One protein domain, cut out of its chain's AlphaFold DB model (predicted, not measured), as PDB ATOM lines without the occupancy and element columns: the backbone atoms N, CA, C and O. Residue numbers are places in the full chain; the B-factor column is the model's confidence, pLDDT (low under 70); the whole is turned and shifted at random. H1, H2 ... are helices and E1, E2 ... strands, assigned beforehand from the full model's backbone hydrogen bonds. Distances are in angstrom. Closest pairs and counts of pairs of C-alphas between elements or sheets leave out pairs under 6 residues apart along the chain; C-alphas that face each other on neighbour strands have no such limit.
ATOM      1  N   ILE A 496     -17.723 -13.532 -31.721       94.38
ATOM      2  CA  ILE A 496     -18.209 -14.911 -31.860       94.38
ATOM      3  C   ILE A 496     -18.514 -15.133 -33.345       94.38
ATOM      4  O   ILE A 496     -19.069 -14.242 -33.983       94.38
ATOM      5  N   PHE A 497     -18.133 -16.276 -33.916       94.38
ATOM      6  CA  PHE A 497     -18.321 -16.553 -35.346       94.38
ATOM      7  C   PHE A 497     -18.475 -18.049 -35.644       94.38
ATOM      8  O   PHE A 497     -18.104 -18.900 -34.836       94.38
ATOM      9  N   CYS A 498     -19.023 -18.383 -36.812       94.19
ATOM     10  CA  CYS A 498     -19.099 -19.765 -37.284       94.19
ATOM     11  C   CYS A 498     -17.786 -20.185 -37.975       94.19
ATOM     12  O   CYS A 498     -17.398 -19.531 -38.943       94.19
ATOM     13  N   PRO A 499     -17.127 -21.291 -37.579       93.19
ATOM     14  CA  PRO A 499     -15.894 -21.749 -38.225       93.19
ATOM     15  C   PRO A 499     -16.082 -22.275 -39.657       93.19
ATOM     16  O   PRO A 499     -15.091 -22.419 -40.362       93.19
ATOM     17  N   ARG A 500     -17.316 -22.576 -40.096       92.19
ATOM     18  CA  ARG A 500     -17.584 -23.111 -41.448       92.19
ATOM     19  C   ARG A 500     -17.906 -22.023 -42.482       92.19
ATOM     20  O   ARG A 500     -17.341 -22.048 -43.563       92.19
ATOM     21  N   CYS A 501     -18.781 -21.061 -42.163       91.50
ATOM     22  CA  CYS A 501     -19.131 -19.951 -43.072       91.50
ATOM     23  C   CYS A 501     -18.416 -18.623 -42.765       91.50
ATOM     24  O   CYS A 501     -18.653 -17.640 -43.459       91.50
ATOM     25  N   LEU A 502     -17.592 -18.563 -41.709       92.12
ATOM     26  CA  LEU A 502     -16.894 -17.356 -41.228       92.12
ATOM     27  C   LEU A 502     -17.822 -16.157 -40.916       92.12
ATOM     28  O   LEU A 502     -17.374 -15.025 -40.747       92.12
ATOM     29  N   GLU A 503     -19.120 -16.423 -40.772       91.75
ATOM     30  CA  GLU A 503     -20.162 -15.454 -40.443       91.75
ATOM     31  C   GLU A 503     -20.052 -15.055 -38.955       91.75
ATOM     32  O   GLU A 503     -20.121 -15.934 -38.082       91.75
ATOM     33  N   PRO A 504     -19.853 -13.762 -38.624       92.38
ATOM     34  CA  PRO A 504     -19.875 -13.293 -37.244       92.38
ATOM     35  C   PRO A 504     -21.300 -13.341 -36.679       92.38
ATOM     36  O   PRO A 504     -22.280 -13.135 -37.388       92.38
ATOM     37  N   SER A 505     -21.424 -13.574 -35.376       92.44
ATOM     38  CA  SER A 505     -22.689 -13.533 -34.638       92.44
ATOM     39  C   SER A 505     -22.553 -12.606 -33.439       92.44
ATOM     40  O   SER A 505     -21.563 -12.656 -32.705       92.44
ATOM     41  N   SER A 506     -23.555 -11.761 -33.205       92.62
ATOM     42  CA  SER A 506     -23.527 -10.857 -32.051       92.62
ATOM     43  C   SER A 506     -23.681 -11.636 -30.736       92.62
ATOM     44  O   SER A 506     -24.339 -12.674 -30.686       92.62
ATOM     45  N   ALA A 507     -23.102 -11.159 -29.629       92.12
ATOM     46  CA  ALA A 507     -23.172 -11.883 -28.353       92.12
ATOM     47  C   ALA A 507     -24.612 -12.154 -27.833       92.12
ATOM     48  O   ALA A 507     -24.834 -13.229 -27.272       92.12
ATOM     49  N   PRO A 508     -25.613 -11.258 -28.008       94.31
ATOM     50  CA  PRO A 508     -27.010 -11.566 -27.683       94.31
ATOM     51  C   PRO A 508     -27.602 -12.655 -28.587       94.31
ATOM     52  O   PRO A 508     -28.243 -13.582 -28.102       94.31
ATOM     53  N   GLU A 509     -27.349 -12.569 -29.890       94.12
ATOM     54  CA  GLU A 509     -27.812 -13.523 -30.899       94.12
ATOM     55  C   GLU A 509     -27.213 -14.917 -30.701       94.12
ATOM     56  O   GLU A 509     -27.946 -15.901 -30.730       94.12
ATOM     57  N   ALA A 510     -25.907 -15.004 -30.433       93.88
ATOM     58  CA  ALA A 510     -25.232 -16.255 -30.119       93.88
ATOM     59  C   ALA A 510     -25.872 -16.934 -28.899       93.88
ATOM     60  O   ALA A 510     -26.141 -18.130 -28.949       93.88
ATOM     61  N   ARG A 511     -26.211 -16.177 -27.841       94.06
ATOM     62  CA  ARG A 511     -26.940 -16.718 -26.680       94.06
ATOM     63  C   ARG A 511     -28.341 -17.215 -27.048       94.06
ATOM     64  O   ARG A 511     -28.693 -18.326 -26.665       94.06
ATOM     65  N   MET A 512     -29.114 -16.450 -27.826       91.75
ATOM     66  CA  MET A 512     -30.440 -16.887 -28.304       91.75
ATOM     67  C   MET A 512     -30.355 -18.162 -29.161       91.75
ATOM     68  O   MET A 512     -31.167 -19.068 -29.002       91.75
ATOM     69  N   LYS A 513     -29.326 -18.277 -30.009       90.00
ATOM     70  CA  LYS A 513     -29.036 -19.450 -30.851       90.00
ATOM     71  C   LYS A 513     -28.249 -20.557 -30.120       90.00
ATOM     72  O   LYS A 513     -27.666 -21.414 -30.777       90.00
ATOM     73  N   LYS A 514     -28.192 -20.556 -28.776       91.50
ATOM     74  CA  LYS A 514     -27.491 -21.563 -27.938       91.50
ATOM     75  C   LYS A 514     -26.026 -21.820 -28.364       91.50
ATOM     76  O   LYS A 514     -25.538 -22.945 -28.313       91.50
ATOM     77  N   HIS A 515     -25.339 -20.767 -28.804       94.25
ATOM     78  CA  HIS A 515     -23.986 -20.764 -29.373       94.25
ATOM     79  C   HIS A 515     -23.801 -21.672 -30.604       94.25
ATOM     80  O   HIS A 515     -22.716 -22.205 -30.835       94.25
ATOM     81  N   ARG A 516     -24.846 -21.816 -31.428       92.88
ATOM     82  CA  ARG A 516     -24.824 -22.572 -32.688       92.88
ATOM     83  C   ARG A 516     -25.040 -21.685 -33.919       92.88
ATOM     84  O   ARG A 516     -25.768 -20.693 -33.872       92.88
ATOM     85  N   CYS A 517     -24.430 -22.059 -35.043       92.56
ATOM     86  CA  CYS A 517     -24.741 -21.480 -36.349       92.56
ATOM     87  C   CYS A 517     -26.135 -21.937 -36.808       92.56
ATOM     88  O   CYS A 517     -26.508 -23.089 -36.604       92.56
ATOM     89  N   MET A 518     -26.897 -21.058 -37.464       88.00
ATOM     90  CA  MET A 518     -28.206 -21.418 -38.034       88.00
ATOM     91  C   MET A 518     -28.077 -22.124 -39.396       88.00
ATOM     92  O   MET A 518     -28.855 -23.029 -39.715       88.00
ATOM     93  N   ASN A 519     -27.085 -21.687 -40.177       89.19
ATOM     94  CA  ASN A 519     -26.891 -22.025 -41.585       89.19
ATOM     95  C   ASN A 519     -26.100 -23.331 -41.762       89.19
ATOM     96  O   ASN A 519     -26.498 -24.191 -42.542       89.19
ATOM     97  N   CYS A 520     -24.998 -23.489 -41.021       92.56
ATOM     98  CA  CYS A 520     -24.065 -24.603 -41.186       92.56
ATOM     99  C   CYS A 520     -24.365 -25.765 -40.232       92.56
ATOM    100  O   CYS A 520     -24.699 -25.554 -39.061       92.56
ATOM    101  N   ASN A 521     -24.175 -26.988 -40.725       92.88
ATOM    102  CA  ASN A 521     -24.422 -28.226 -39.992       92.88
ATOM    103  C   ASN A 521     -23.225 -29.182 -40.191       92.88
ATOM    104  O   ASN A 521     -22.670 -29.253 -41.289       92.88
ATOM    105  N   ASP A 522     -22.844 -29.908 -39.144       93.62
ATOM    106  CA  ASP A 522     -21.835 -30.967 -39.152       93.62
ATOM    107  C   ASP A 522     -22.517 -32.351 -39.190       93.62
ATOM    108  O   ASP A 522     -23.655 -32.535 -38.740       93.62
ATOM    109  N   CYS A 523     -21.827 -33.338 -39.758       92.56
ATOM    110  CA  CYS A 523     -22.331 -34.688 -39.962       92.56
ATOM    111  C   CYS A 523     -22.413 -35.462 -38.650       92.56
ATOM    112  O   CYS A 523     -21.408 -35.655 -37.965       92.56
ATOM    113  N   ALA A 524     -23.589 -36.013 -38.365       90.00
ATOM    114  CA  ALA A 524     -23.857 -36.740 -37.132       90.00
ATOM    115  C   ALA A 524     -23.015 -38.014 -36.947       90.00
ATOM    116  O   ALA A 524     -22.838 -38.448 -35.817       90.00
ATOM    117  N   LYS A 525     -22.501 -38.615 -38.033       88.12
ATOM    118  CA  LYS A 525     -21.654 -39.818 -37.968       88.12
ATOM    119  C   LYS A 525     -20.160 -39.525 -37.772       88.12
ATOM    120  O   LYS A 525     -19.475 -40.367 -37.203       88.12
ATOM    121  N   CYS A 526     -19.643 -38.393 -38.269       90.25
ATOM    122  CA  CYS A 526     -18.188 -38.152 -38.359       90.25
ATOM    123  C   CYS A 526     -17.715 -36.698 -38.140       90.25
ATOM    124  O   CYS A 526     -16.543 -36.407 -38.357       90.25
ATOM    125  N   GLY A 527     -18.592 -35.756 -37.778       90.50
ATOM    126  CA  GLY A 527     -18.230 -34.356 -37.500       90.50
ATOM    127  C   GLY A 527     -17.807 -33.500 -38.709       90.50
ATOM    128  O   GLY A 527     -17.609 -32.294 -38.562       90.50
ATOM    129  N   ASN A 528     -17.685 -34.075 -39.909       92.81
ATOM    130  CA  ASN A 528     -17.345 -33.337 -41.132       92.81
ATOM    131  C   ASN A 528     -18.506 -32.478 -41.657       92.81
ATOM    132  O   ASN A 528     -19.669 -32.739 -41.360       92.81
ATOM    133  N   VAL A 529     -18.193 -31.465 -42.470       93.50
ATOM    134  CA  VAL A 529     -19.178 -30.518 -43.025       93.50
ATOM    135  C   VAL A 529     -20.278 -31.243 -43.807       93.50
ATOM    136  O   VAL A 529     -20.005 -32.158 -44.590       93.50
ATOM    137  N   LEU A 530     -21.523 -30.800 -43.631       93.06
ATOM    138  CA  LEU A 530     -22.635 -31.170 -44.500       93.06
ATOM    139  C   LEU A 530     -22.796 -30.137 -45.616       93.06
ATOM    140  O   LEU A 530     -23.061 -28.963 -45.357       93.06
ATOM    141  N   SER A 531     -22.673 -30.602 -46.857       91.88
ATOM    142  CA  SER A 531     -23.040 -29.833 -48.049       91.88
ATOM    143  C   SER A 531     -24.536 -29.984 -48.317       91.88
ATOM    144  O   SER A 531     -25.106 -31.042 -48.049       91.88
ATOM    145  N   ALA A 532     -25.178 -28.938 -48.835       91.56
ATOM    146  CA  ALA A 532     -26.552 -29.023 -49.314       91.56
ATOM    147  C   ALA A 532     -26.557 -29.355 -50.810       91.56
ATOM    148  O   ALA A 532     -25.787 -28.773 -51.572       91.56
ATOM    149  N   ARG A 533     -27.434 -30.269 -51.223       90.69
ATOM    150  CA  ARG A 533     -27.699 -30.611 -52.624       90.69
ATOM    151  C   ARG A 533     -29.154 -30.319 -52.954       90.69
ATOM    152  O   ARG A 533     -30.028 -30.577 -52.131       90.69
ATOM    153  N   THR A 534     -29.394 -29.776 -54.142       89.56
ATOM    154  CA  THR A 534     -30.724 -29.437 -54.659       89.56
ATOM    155  C   THR A 534     -31.189 -30.467 -55.680       89.56
ATOM    156  O   THR A 534     -30.477 -30.734 -56.645       89.56
ATOM    157  N   GLU A 535     -32.392 -30.998 -55.501       88.06
ATOM    158  CA  GLU A 535     -33.049 -31.951 -56.395       88.06
ATOM    159  C   GLU A 535     -34.548 -31.616 -56.428       88.06
ATOM    160  O   GLU A 535     -35.176 -31.499 -55.377       88.06
ATOM    161  N   ASN A 536     -35.126 -31.416 -57.620       84.31
ATOM    162  CA  ASN A 536     -36.543 -31.050 -57.801       84.31
ATOM    163  C   ASN A 536     -36.989 -29.859 -56.919       84.31
ATOM    164  O   ASN A 536     -37.979 -29.943 -56.195       84.31
ATOM    165  N   GLU A 537     -36.200 -28.776 -56.938       83.12
ATOM    166  CA  GLU A 537     -36.357 -27.549 -56.126       83.12
ATOM    167  C   GLU A 537     -36.278 -27.734 -54.593       83.12
ATOM    168  O   GLU A 537     -36.368 -26.762 -53.843       83.12
ATOM    169  N   LYS A 538     -36.014 -28.953 -54.100       87.88
ATOM    170  CA  LYS A 538     -35.833 -29.256 -52.673       87.88
ATOM    171  C   LYS A 538     -34.371 -29.517 -52.327       87.88
ATOM    172  O   LYS A 538     -33.595 -30.016 -53.135       87.88
ATOM    173  N   CYS A 539     -33.987 -29.187 -51.100       89.56
ATOM    174  CA  CYS A 539     -32.631 -29.305 -50.580       89.56
ATOM    175  C   CYS A 539     -32.520 -30.471 -49.595       89.56
ATOM    176  O   CYS A 539     -33.335 -30.582 -48.679       89.56
ATOM    177  N   TYR A 540     -31.452 -31.257 -49.701       92.44
ATOM    178  CA  TYR A 540     -31.067 -32.276 -48.722       92.44
ATOM    179  C   TYR A 540     -29.592 -32.125 -48.333       92.44
ATOM    180  O   TYR A 540     -28.805 -31.529 -49.070       92.44
ATOM    181  N   LEU A 541     -29.206 -32.606 -47.148       93.31
ATOM    182  CA  LEU A 541     -27.820 -32.534 -46.670       93.31
ATOM    183  C   LEU A 541     -27.069 -33.832 -46.960       93.31
ATOM    184  O   LEU A 541     -27.618 -34.912 -46.762       93.31
ATOM    185  N   VAL A 542     -25.799 -33.721 -47.360       94.75
ATOM    186  CA  VAL A 542     -24.888 -34.848 -47.617       94.75
ATOM    187  C   VAL A 542     -23.499 -34.562 -47.048       94.75
ATOM    188  O   VAL A 542     -22.907 -33.503 -47.292       94.75
ATOM    189  N   CYS A 543     -22.940 -35.534 -46.326       95.25
ATOM    190  CA  CYS A 543     -21.527 -35.559 -45.973       95.25
ATOM    191  C   CYS A 543     -20.713 -36.152 -47.129       95.25
ATOM    192  O   CYS A 543     -20.933 -37.297 -47.516       95.25
ATOM    193  N   GLN A 544     -19.744 -35.410 -47.663       94.19
ATOM    194  CA  GLN A 544     -18.899 -35.908 -48.756       94.19
ATOM    195  C   GLN A 544     -17.988 -37.069 -48.311       94.19
ATOM    196  O   GLN A 544     -17.758 -37.991 -49.087       94.19
ATOM    197  N   HIS A 545     -17.540 -37.055 -47.049       95.12
ATOM    198  CA  HIS A 545     -16.605 -38.033 -46.485       95.12
ATOM    199  C   HIS A 545     -17.253 -39.406 -46.231       95.12
ATOM    200  O   HIS A 545     -16.882 -40.389 -46.861       95.12
ATOM    201  N   CYS A 546     -18.259 -39.489 -45.348       92.25
ATOM    202  CA  CYS A 546     -18.902 -40.764 -44.988       92.25
ATOM    203  C   CYS A 546     -20.200 -41.065 -45.763       92.25
ATOM    204  O   CYS A 546     -20.929 -41.984 -45.394       92.25
ATOM    205  N   ARG A 547     -20.522 -40.262 -46.789       93.25
ATOM    206  CA  ARG A 547     -21.717 -40.344 -47.660       93.25
ATOM    207  C   ARG A 547     -23.091 -40.245 -46.976       93.25
ATOM    208  O   ARG A 547     -24.088 -40.153 -47.683       93.25
ATOM    209  N   TRP A 548     -23.143 -40.168 -45.644       92.44
ATOM    210  CA  TRP A 548     -24.372 -39.988 -44.865       92.44
ATOM    211  C   TRP A 548     -25.196 -38.784 -45.331       92.44
ATOM    212  O   TRP A 548     -24.637 -37.704 -45.562       92.44
ATOM    213  N   SER A 549     -26.516 -38.951 -45.394       92.44
ATOM    214  CA  SER A 549     -27.455 -37.908 -45.809       92.44
ATOM    215  C   SER A 549     -28.570 -37.628 -44.794       92.44
ATOM    216  O   SER A 549     -28.870 -38.437 -43.917       92.44
ATOM    217  N   SER A 550     -29.253 -36.488 -44.943       92.06
ATOM    218  CA  SER A 550     -30.482 -36.199 -44.185       92.06
ATOM    219  C   SER A 550     -31.626 -37.173 -44.500       92.06
ATOM    220  O   SER A 550     -32.482 -37.393 -43.642       92.06
ATOM    221  N   ARG A 551     -31.621 -37.801 -45.686       90.19
ATOM    222  CA  ARG A 551     -32.603 -38.824 -46.074       90.19
ATOM    223  C   ARG A 551     -32.392 -40.121 -45.280       90.19
ATOM    224  O   ARG A 551     -33.375 -40.718 -44.849       90.19
ATOM    225  N   ASP A 552     -31.144 -40.484 -44.956       87.56
ATOM    226  CA  ASP A 552     -30.813 -41.598 -44.042       87.56
ATOM    227  C   ASP A 552     -31.469 -41.396 -42.665       87.56
ATOM    228  O   ASP A 552     -31.915 -42.341 -42.017       87.56
ATOM    229  N   ALA A 553     -31.533 -40.137 -42.221       85.38
ATOM    230  CA  ALA A 553     -32.145 -39.723 -40.964       85.38
ATOM    231  C   ALA A 553     -33.676 -39.553 -41.045       85.38
ATOM    232  O   ALA A 553     -34.281 -39.010 -40.119       85.38
ATOM    233  N   LYS A 554     -34.300 -39.978 -42.156       86.62
ATOM    234  CA  LYS A 554     -35.733 -39.816 -42.454       86.62
ATOM    235  C   LYS A 554     -36.212 -38.360 -42.310       86.62
ATOM    236  O   LYS A 554     -37.337 -38.110 -41.885       86.62
ATOM    237  N   GLN A 555     -35.350 -37.389 -42.621       87.75
ATOM    238  CA  GLN A 555     -35.721 -35.974 -42.682       87.75
ATOM    239  C   GLN A 555     -36.219 -35.623 -44.083       87.75
ATOM    240  O   GLN A 555     -35.575 -35.967 -45.072       87.75
ATOM    241  N   GLU A 556     -37.336 -34.902 -44.153       88.25
ATOM    242  CA  GLU A 556     -37.884 -34.386 -45.408       88.25
ATOM    243  C   GLU A 556     -36.970 -33.318 -46.030       88.25
ATOM    244  O   GLU A 556     -36.440 -32.446 -45.330       88.25
ATOM    245  N   ASP A 557     -36.828 -33.368 -47.354       89.94
ATOM    246  CA  ASP A 557     -36.077 -32.382 -48.133       89.94
ATOM    247  C   ASP A 557     -36.790 -31.015 -48.125       89.94
ATOM    248  O   ASP A 557     -38.014 -30.929 -48.268       89.94
ATOM    249  N   ARG A 558     -36.026 -29.927 -47.983       84.62
ATOM    250  CA  ARG A 558     -36.541 -28.581 -47.665       84.62
ATOM    251  C   ARG A 558     -36.333 -27.582 -48.792       84.62
ATOM    252  O   ARG A 558     -35.254 -27.514 -49.357       84.62
ATOM    253  N   GLU A 559     -37.299 -26.702 -49.029       83.06
ATOM    254  CA  GLU A 559     -37.182 -25.588 -49.993       83.06
ATOM    255  C   GLU A 559     -36.032 -24.608 -49.668       83.06
ATOM    256  O   GLU A 559     -35.576 -23.864 -50.531       83.06
ATOM    257  N   ASN A 560     -35.537 -24.594 -48.423       80.50
ATOM    258  CA  ASN A 560     -34.468 -23.703 -47.978       80.50
ATOM    259  C   ASN A 560     -33.277 -24.480 -47.394       80.50
ATOM    260  O   ASN A 560     -33.421 -25.286 -46.475       80.50
ATOM    261  N   ILE A 561     -32.077 -24.153 -47.882       75.50
ATOM    262  CA  ILE A 561     -30.782 -24.622 -47.362       75.50
ATOM    263  C   ILE A 561     -30.587 -24.206 -45.890       75.50
ATOM    264  O   ILE A 561     -29.982 -24.930 -45.097       75.50
ATOM    265  N   LYS A 562     -31.089 -23.023 -45.518       70.25
ATOM    266  CA  LYS A 562     -30.983 -22.440 -44.177       70.25
ATOM    267  C   LYS A 562     -32.180 -22.882 -43.327       70.25
ATOM    268  O   LYS A 562     -33.314 -22.854 -43.790       70.25
ATOM    269  N   SER A 563     -31.933 -23.209 -42.055       74.12
ATOM    270  CA  SER A 563     -32.921 -23.771 -41.107       74.12
ATOM    271  C   SER A 563     -33.287 -25.256 -41.312       74.12
ATOM    272  O   SER A 563     -34.446 -25.648 -41.475       74.12
ATOM    273  N   TRP A 564     -32.276 -26.121 -41.200       84.12
ATOM    274  CA  TRP A 564     -32.474 -27.518 -40.779       84.12
ATOM    275  C   TRP A 564     -32.881 -27.591 -39.299       84.12
ATOM    276  O   TRP A 564     -32.385 -26.767 -38.522       84.12
ATOM    277  N   PRO A 565     -33.755 -28.531 -38.894       78.94
ATOM    278  CA  PRO A 565     -34.276 -28.604 -37.534       78.94
ATOM    279  C   PRO A 565     -33.237 -29.195 -36.571       78.94
ATOM    280  O   PRO A 565     -32.149 -29.623 -36.959       78.94
ATOM    281  N   ASP A 659     -18.992 -40.210 -28.931       88.25
ATOM    282  CA  ASP A 659     -18.988 -38.851 -29.489       88.25
ATOM    283  C   ASP A 659     -20.313 -38.487 -30.170       88.25
ATOM    284  O   ASP A 659     -20.816 -37.378 -30.000       88.25
ATOM    285  N   GLN A 660     -20.915 -39.422 -30.912       87.81
ATOM    286  CA  GLN A 660     -22.191 -39.202 -31.603       87.81
ATOM    287  C   GLN A 660     -23.332 -38.970 -30.599       87.81
ATOM    288  O   GLN A 660     -24.209 -38.137 -30.834       87.81
ATOM    289  N   ILE A 661     -23.288 -39.661 -29.453       86.75
ATOM    290  CA  ILE A 661     -24.226 -39.482 -28.336       86.75
ATOM    291  C   ILE A 661     -23.978 -38.130 -27.643       86.75
ATOM    292  O   ILE A 661     -24.916 -37.360 -27.449       86.75
ATOM    293  N   ILE A 662     -22.719 -37.782 -27.345       89.19
ATOM    294  CA  ILE A 662     -22.338 -36.501 -26.717       89.19
ATOM    295  C   ILE A 662     -22.679 -35.295 -27.611       89.19
ATOM    296  O   ILE A 662     -23.059 -34.236 -27.106       89.19
ATOM    297  N   MET A 663     -22.606 -35.435 -28.939       86.19
ATOM    298  CA  MET A 663     -23.040 -34.394 -29.879       86.19
ATOM    299  C   MET A 663     -24.565 -34.198 -29.904       86.19
ATOM    300  O   MET A 663     -25.019 -33.110 -30.275       86.19
ATOM    301  N   GLN A 664     -25.355 -35.207 -29.513       87.75
ATOM    302  CA  GLN A 664     -26.824 -35.177 -29.522       87.75
ATOM    303  C   GLN A 664     -27.459 -35.782 -28.252       87.75
ATOM    304  O   GLN A 664     -28.234 -36.734 -28.346       87.75
ATOM    305  N   PRO A 665     -27.245 -35.187 -27.062       86.88
ATOM    306  CA  PRO A 665     -27.678 -35.756 -25.780       86.88
ATOM    307  C   PRO A 665     -29.202 -35.753 -25.558       86.88
ATOM    308  O   PRO A 665     -29.671 -36.179 -24.510       86.88
ATOM    309  N   LEU A 666     -29.986 -35.241 -26.516       86.69
ATOM    310  CA  LEU A 666     -31.451 -35.322 -26.517       86.69
ATOM    311  C   LEU A 666     -31.981 -36.448 -27.422       86.69
ATOM    312  O   LEU A 666     -33.160 -36.779 -27.319       86.69
ATOM    313  N   THR A 667     -31.170 -36.996 -28.333       83.06
ATOM    314  CA  THR A 667     -31.599 -37.965 -29.355       83.06
ATOM    315  C   THR A 667     -31.486 -39.385 -28.801       83.06
ATOM    316  O   THR A 667     -30.378 -39.903 -28.647       83.06
ATOM    317  N   ASN A 668     -32.623 -40.032 -28.527       78.81
ATOM    318  CA  ASN A 668     -32.679 -41.368 -27.915       78.81
ATOM    319  C   ASN A 668     -31.993 -42.413 -28.808       78.81
ATOM    320  O   ASN A 668     -31.937 -42.220 -30.019       78.81
ATOM    321  N   SER A 669     -31.487 -43.517 -28.249       74.44
ATOM    322  CA  SER A 669     -30.712 -44.526 -28.998       74.44
ATOM    323  C   SER A 669     -31.443 -45.097 -30.222       74.44
ATOM    324  O   SER A 669     -30.816 -45.263 -31.264       74.44
ATOM    325  N   SER A 670     -32.759 -45.310 -30.115       74.25
ATOM    326  CA  SER A 670     -33.648 -45.838 -31.164       74.25
ATOM    327  C   SER A 670     -34.039 -44.827 -32.257       74.25
ATOM    328  O   SER A 670     -34.591 -45.201 -33.289       74.25
ATOM    329  N   GLU A 671     -33.758 -43.535 -32.070       81.00
ATOM    330  CA  GLU A 671     -34.042 -42.495 -33.066       81.00
ATOM    331  C   GLU A 671     -32.957 -42.435 -34.166       81.00
ATOM    332  O   GLU A 671     -31.816 -42.858 -33.953       81.00
ATOM    333  N   PRO A 672     -33.240 -41.855 -35.345       85.81
ATOM    334  CA  PRO A 672     -32.186 -41.485 -36.282       85.81
ATOM    335  C   PRO A 672     -31.339 -40.323 -35.737       85.81
ATOM    336  O   PRO A 672     -31.861 -39.349 -35.193       85.81
ATOM    337  N   LEU A 673     -30.023 -40.380 -35.953       87.62
ATOM    338  CA  LEU A 673     -29.133 -39.235 -35.734       87.62
ATOM    339  C   LEU A 673     -29.475 -38.096 -36.714       87.62
ATOM    340  O   LEU A 673     -29.588 -38.329 -37.913       87.62
ATOM    341  N   LEU A 674     -29.599 -36.861 -36.219       90.56
ATOM    342  CA  LEU A 674     -30.004 -35.680 -37.006       90.56
ATOM    343  C   LEU A 674     -28.796 -34.828 -37.454       90.56
ATOM    344  O   LEU A 674     -27.713 -34.995 -36.907       90.56
ATOM    345  N   PRO A 675     -28.924 -33.854 -38.376       91.62
ATOM    346  CA  PRO A 675     -27.851 -32.885 -38.640       91.62
ATOM    347  C   PRO A 675     -27.443 -32.110 -37.368       91.62
ATOM    348  O   PRO A 675     -28.287 -31.494 -36.716       91.62
ATOM    349  N   VAL A 676     -26.153 -32.104 -37.006       91.94
ATOM    350  CA  VAL A 676     -25.651 -31.372 -35.827       91.94
ATOM    351  C   VAL A 676     -25.436 -29.906 -36.204       91.94
ATOM    352  O   VAL A 676     -24.779 -29.615 -37.195       91.94
ATOM    353  N   LYS A 677     -25.936 -28.944 -35.424       92.12
ATOM    354  CA  LYS A 677     -25.640 -27.521 -35.674       92.12
ATOM    355  C   LYS A 677     -24.196 -27.187 -35.298       92.12
ATOM    356  O   LYS A 677     -23.784 -27.476 -34.174       92.12
ATOM    357  N   VAL A 678     -23.462 -26.513 -36.184       93.50
ATOM    358  CA  VAL A 678     -22.062 -26.108 -35.946       93.50
ATOM    359  C   VAL A 678     -21.949 -25.242 -34.686       93.50
ATOM    360  O   VAL A 678     -22.686 -24.264 -34.537       93.50
ATOM    361  N   SER A 679     -21.000 -25.559 -33.802       93.81
ATOM    362  CA  SER A 679     -20.641 -24.713 -32.652       93.81
ATOM    363  C   SER A 679     -19.970 -23.411 -33.100       93.81
ATOM    364  O   SER A 679     -19.037 -23.428 -33.901       93.81
ATOM    365  N   LEU A 680     -20.412 -22.273 -32.562       95.19
ATOM    366  CA  LEU A 680     -19.747 -20.986 -32.781       95.19
ATOM    367  C   LEU A 680     -18.474 -20.890 -31.927       95.19
ATOM    368  O   LEU A 680     -18.483 -21.252 -30.751       95.19
ATOM    369  N   ILE A 681     -17.397 -20.346 -32.496       94.62
ATOM    370  CA  ILE A 681     -16.104 -20.163 -31.825       94.62
ATOM    371  C   ILE A 681     -15.954 -18.712 -31.353       94.62
ATOM    372  O   ILE A 681     -16.322 -17.766 -32.053       94.62
ATOM    373  N   GLY A 682     -15.393 -18.532 -30.153       92.31
ATOM    374  CA  GLY A 682     -14.996 -17.227 -29.624       92.31
ATOM    375  C   GLY A 682     -13.587 -16.826 -30.072       92.31
ATOM    376  O   GLY A 682     -12.612 -17.519 -29.787       92.31
ATOM    377  N   ARG A 683     -13.457 -15.673 -30.733       90.44
ATOM    378  CA  ARG A 683     -12.177 -14.988 -30.963       90.44
ATOM    379  C   ARG A 683     -11.774 -14.259 -29.680       90.44
ATOM    380  O   ARG A 683     -12.546 -13.453 -29.167       90.44
ATOM    381  N   VAL A 684     -10.564 -14.523 -29.188       91.00
ATOM    382  CA  VAL A 684     -10.050 -13.968 -27.925       91.00
ATOM    383  C   VAL A 684      -9.262 -12.665 -28.130       91.00
ATOM    384  O   VAL A 684      -8.443 -12.566 -29.049       91.00
ATOM    385  N   LEU A 685      -9.513 -11.701 -27.240       93.38
ATOM    386  CA  LEU A 685      -8.729 -10.502 -26.926       93.38
ATOM    387  C   LEU A 685      -7.807 -10.813 -25.734       93.38
ATOM    388  O   LEU A 685      -8.259 -11.437 -24.775       93.38
ATOM    389  N   VAL A 686      -6.558 -10.344 -25.748       95.12
ATOM    390  CA  VAL A 686      -5.615 -10.526 -24.625       95.12
ATOM    391  C   VAL A 686      -5.273  -9.178 -23.993       95.12
ATOM    392  O   VAL A 686      -4.861  -8.249 -24.693       95.12
ATOM    393  N   ARG A 687      -5.402  -9.069 -22.666       95.38
ATOM    394  CA  ARG A 687      -5.019  -7.899 -21.851       95.38
ATOM    395  C   ARG A 687      -3.963  -8.261 -20.810       95.38
ATOM    396  O   ARG A 687      -3.886  -9.402 -20.371       95.38
ATOM    397  N   CYS A 688      -3.159  -7.288 -20.389       94.50
ATOM    398  CA  CYS A 688      -2.230  -7.464 -19.274       94.50
ATOM    399  C   CYS A 688      -2.975  -7.373 -17.939       94.50
ATOM    400  O   CYS A 688      -3.612  -6.355 -17.687       94.50
ATOM    401  N   ASP A 689      -2.807  -8.361 -17.062       92.62
ATOM    402  CA  ASP A 689      -3.421  -8.386 -15.726       92.62
ATOM    403  C   ASP A 689      -3.042  -7.147 -14.876       92.62
ATOM    404  O   ASP A 689      -3.899  -6.358 -14.498       92.62
TER     405      ASP A 689
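This is residues 496 to 565 and 659 to 689 of the 862 residues of an uncharacterized protein of Caenorhabditis brenneri (UniProt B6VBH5). Two small two-stranded sheets make an elongated shape: the E1 and E4 pair sits near the middle, the E2 and E3 hairpin lies toward one end, and E5 runs on from E4 as a long arm toward the other end. Two short helices, H1 and H2, lie off the E1 and E4 pair, and the long unnamed stretch of residues 544 to 565 lies beside the hairpin. The printed part has 101 residues with two named helices and five named strands in the order H1, E1, E2, E3, H2, E4, E5; both sheets are antiparallel. The class is mixed, helices and strands, with under half of the residues in named elements. The whole is only just compact, close to loose, with a radius of gyration of the C-alphas of 15.2 A, and spans 54 by 32 by 26 A.

H1, residues 507 to 512, comes closest to E1, residues 516 to 522, at the C-alphas of Ala 510 and Arg 516, 6.8 A apart. E1 is the antiparallel neighbour of E4, residues 676 to 679, with 119 degrees between their directions; N 522 and O 676 are within hydrogen-bond range at 2.8 A, as are N 517 and O 678 at 2.9 A. The closest C-alphas of E1 and E2, residues 530 to 535, are those of Asp 522 and Leu 530, 5.4 A apart. E2 and E3, residues 538 to 543, form an antiparallel hairpin at 146 degrees, with N 533 and O 540 at 2.8 A and N 540 and O 533 at 2.9 A. E1 and E3 are near each other. H2, residues 659 to 663, comes closest to E4 at the C-alphas of Met 663 and Val 676, 7.2 A apart. E4 runs on into E5, residues 681 to 688, at 16 degrees, across a break of 1 residue; the two meet only through their link. E5 pairs with no named strand, and it is apart from H1, for instance. In H1 and H2 every O i to N i+4 pair is within hydrogen-bond range.

H1 begins at C-alpha 507, (-23.172, -11.883, -28.353), and is 8.8 A long. E1 measures 11.0 A, E2 15.8 A and E3 17.0 A; C-alpha 538 of E3 is at (-35.833, -29.256, -52.673). H2 is 6.0 A long and E4 8.9 A. E5, 22.6 A long, ends at C-alpha 688, (-2.230, -7.464, -19.274).

The two C-alphas farthest apart, those of Asn 536 and Asp 689, are 58.1 A apart. Residues 566 to 658 are not printed, and C-alphas 565 and 659 are 20.1 A apart across this cut. The link from H2 to E4, 12 residues, is long. The mean pLDDT of the printed part is 89.6, and no printed residue is under 70.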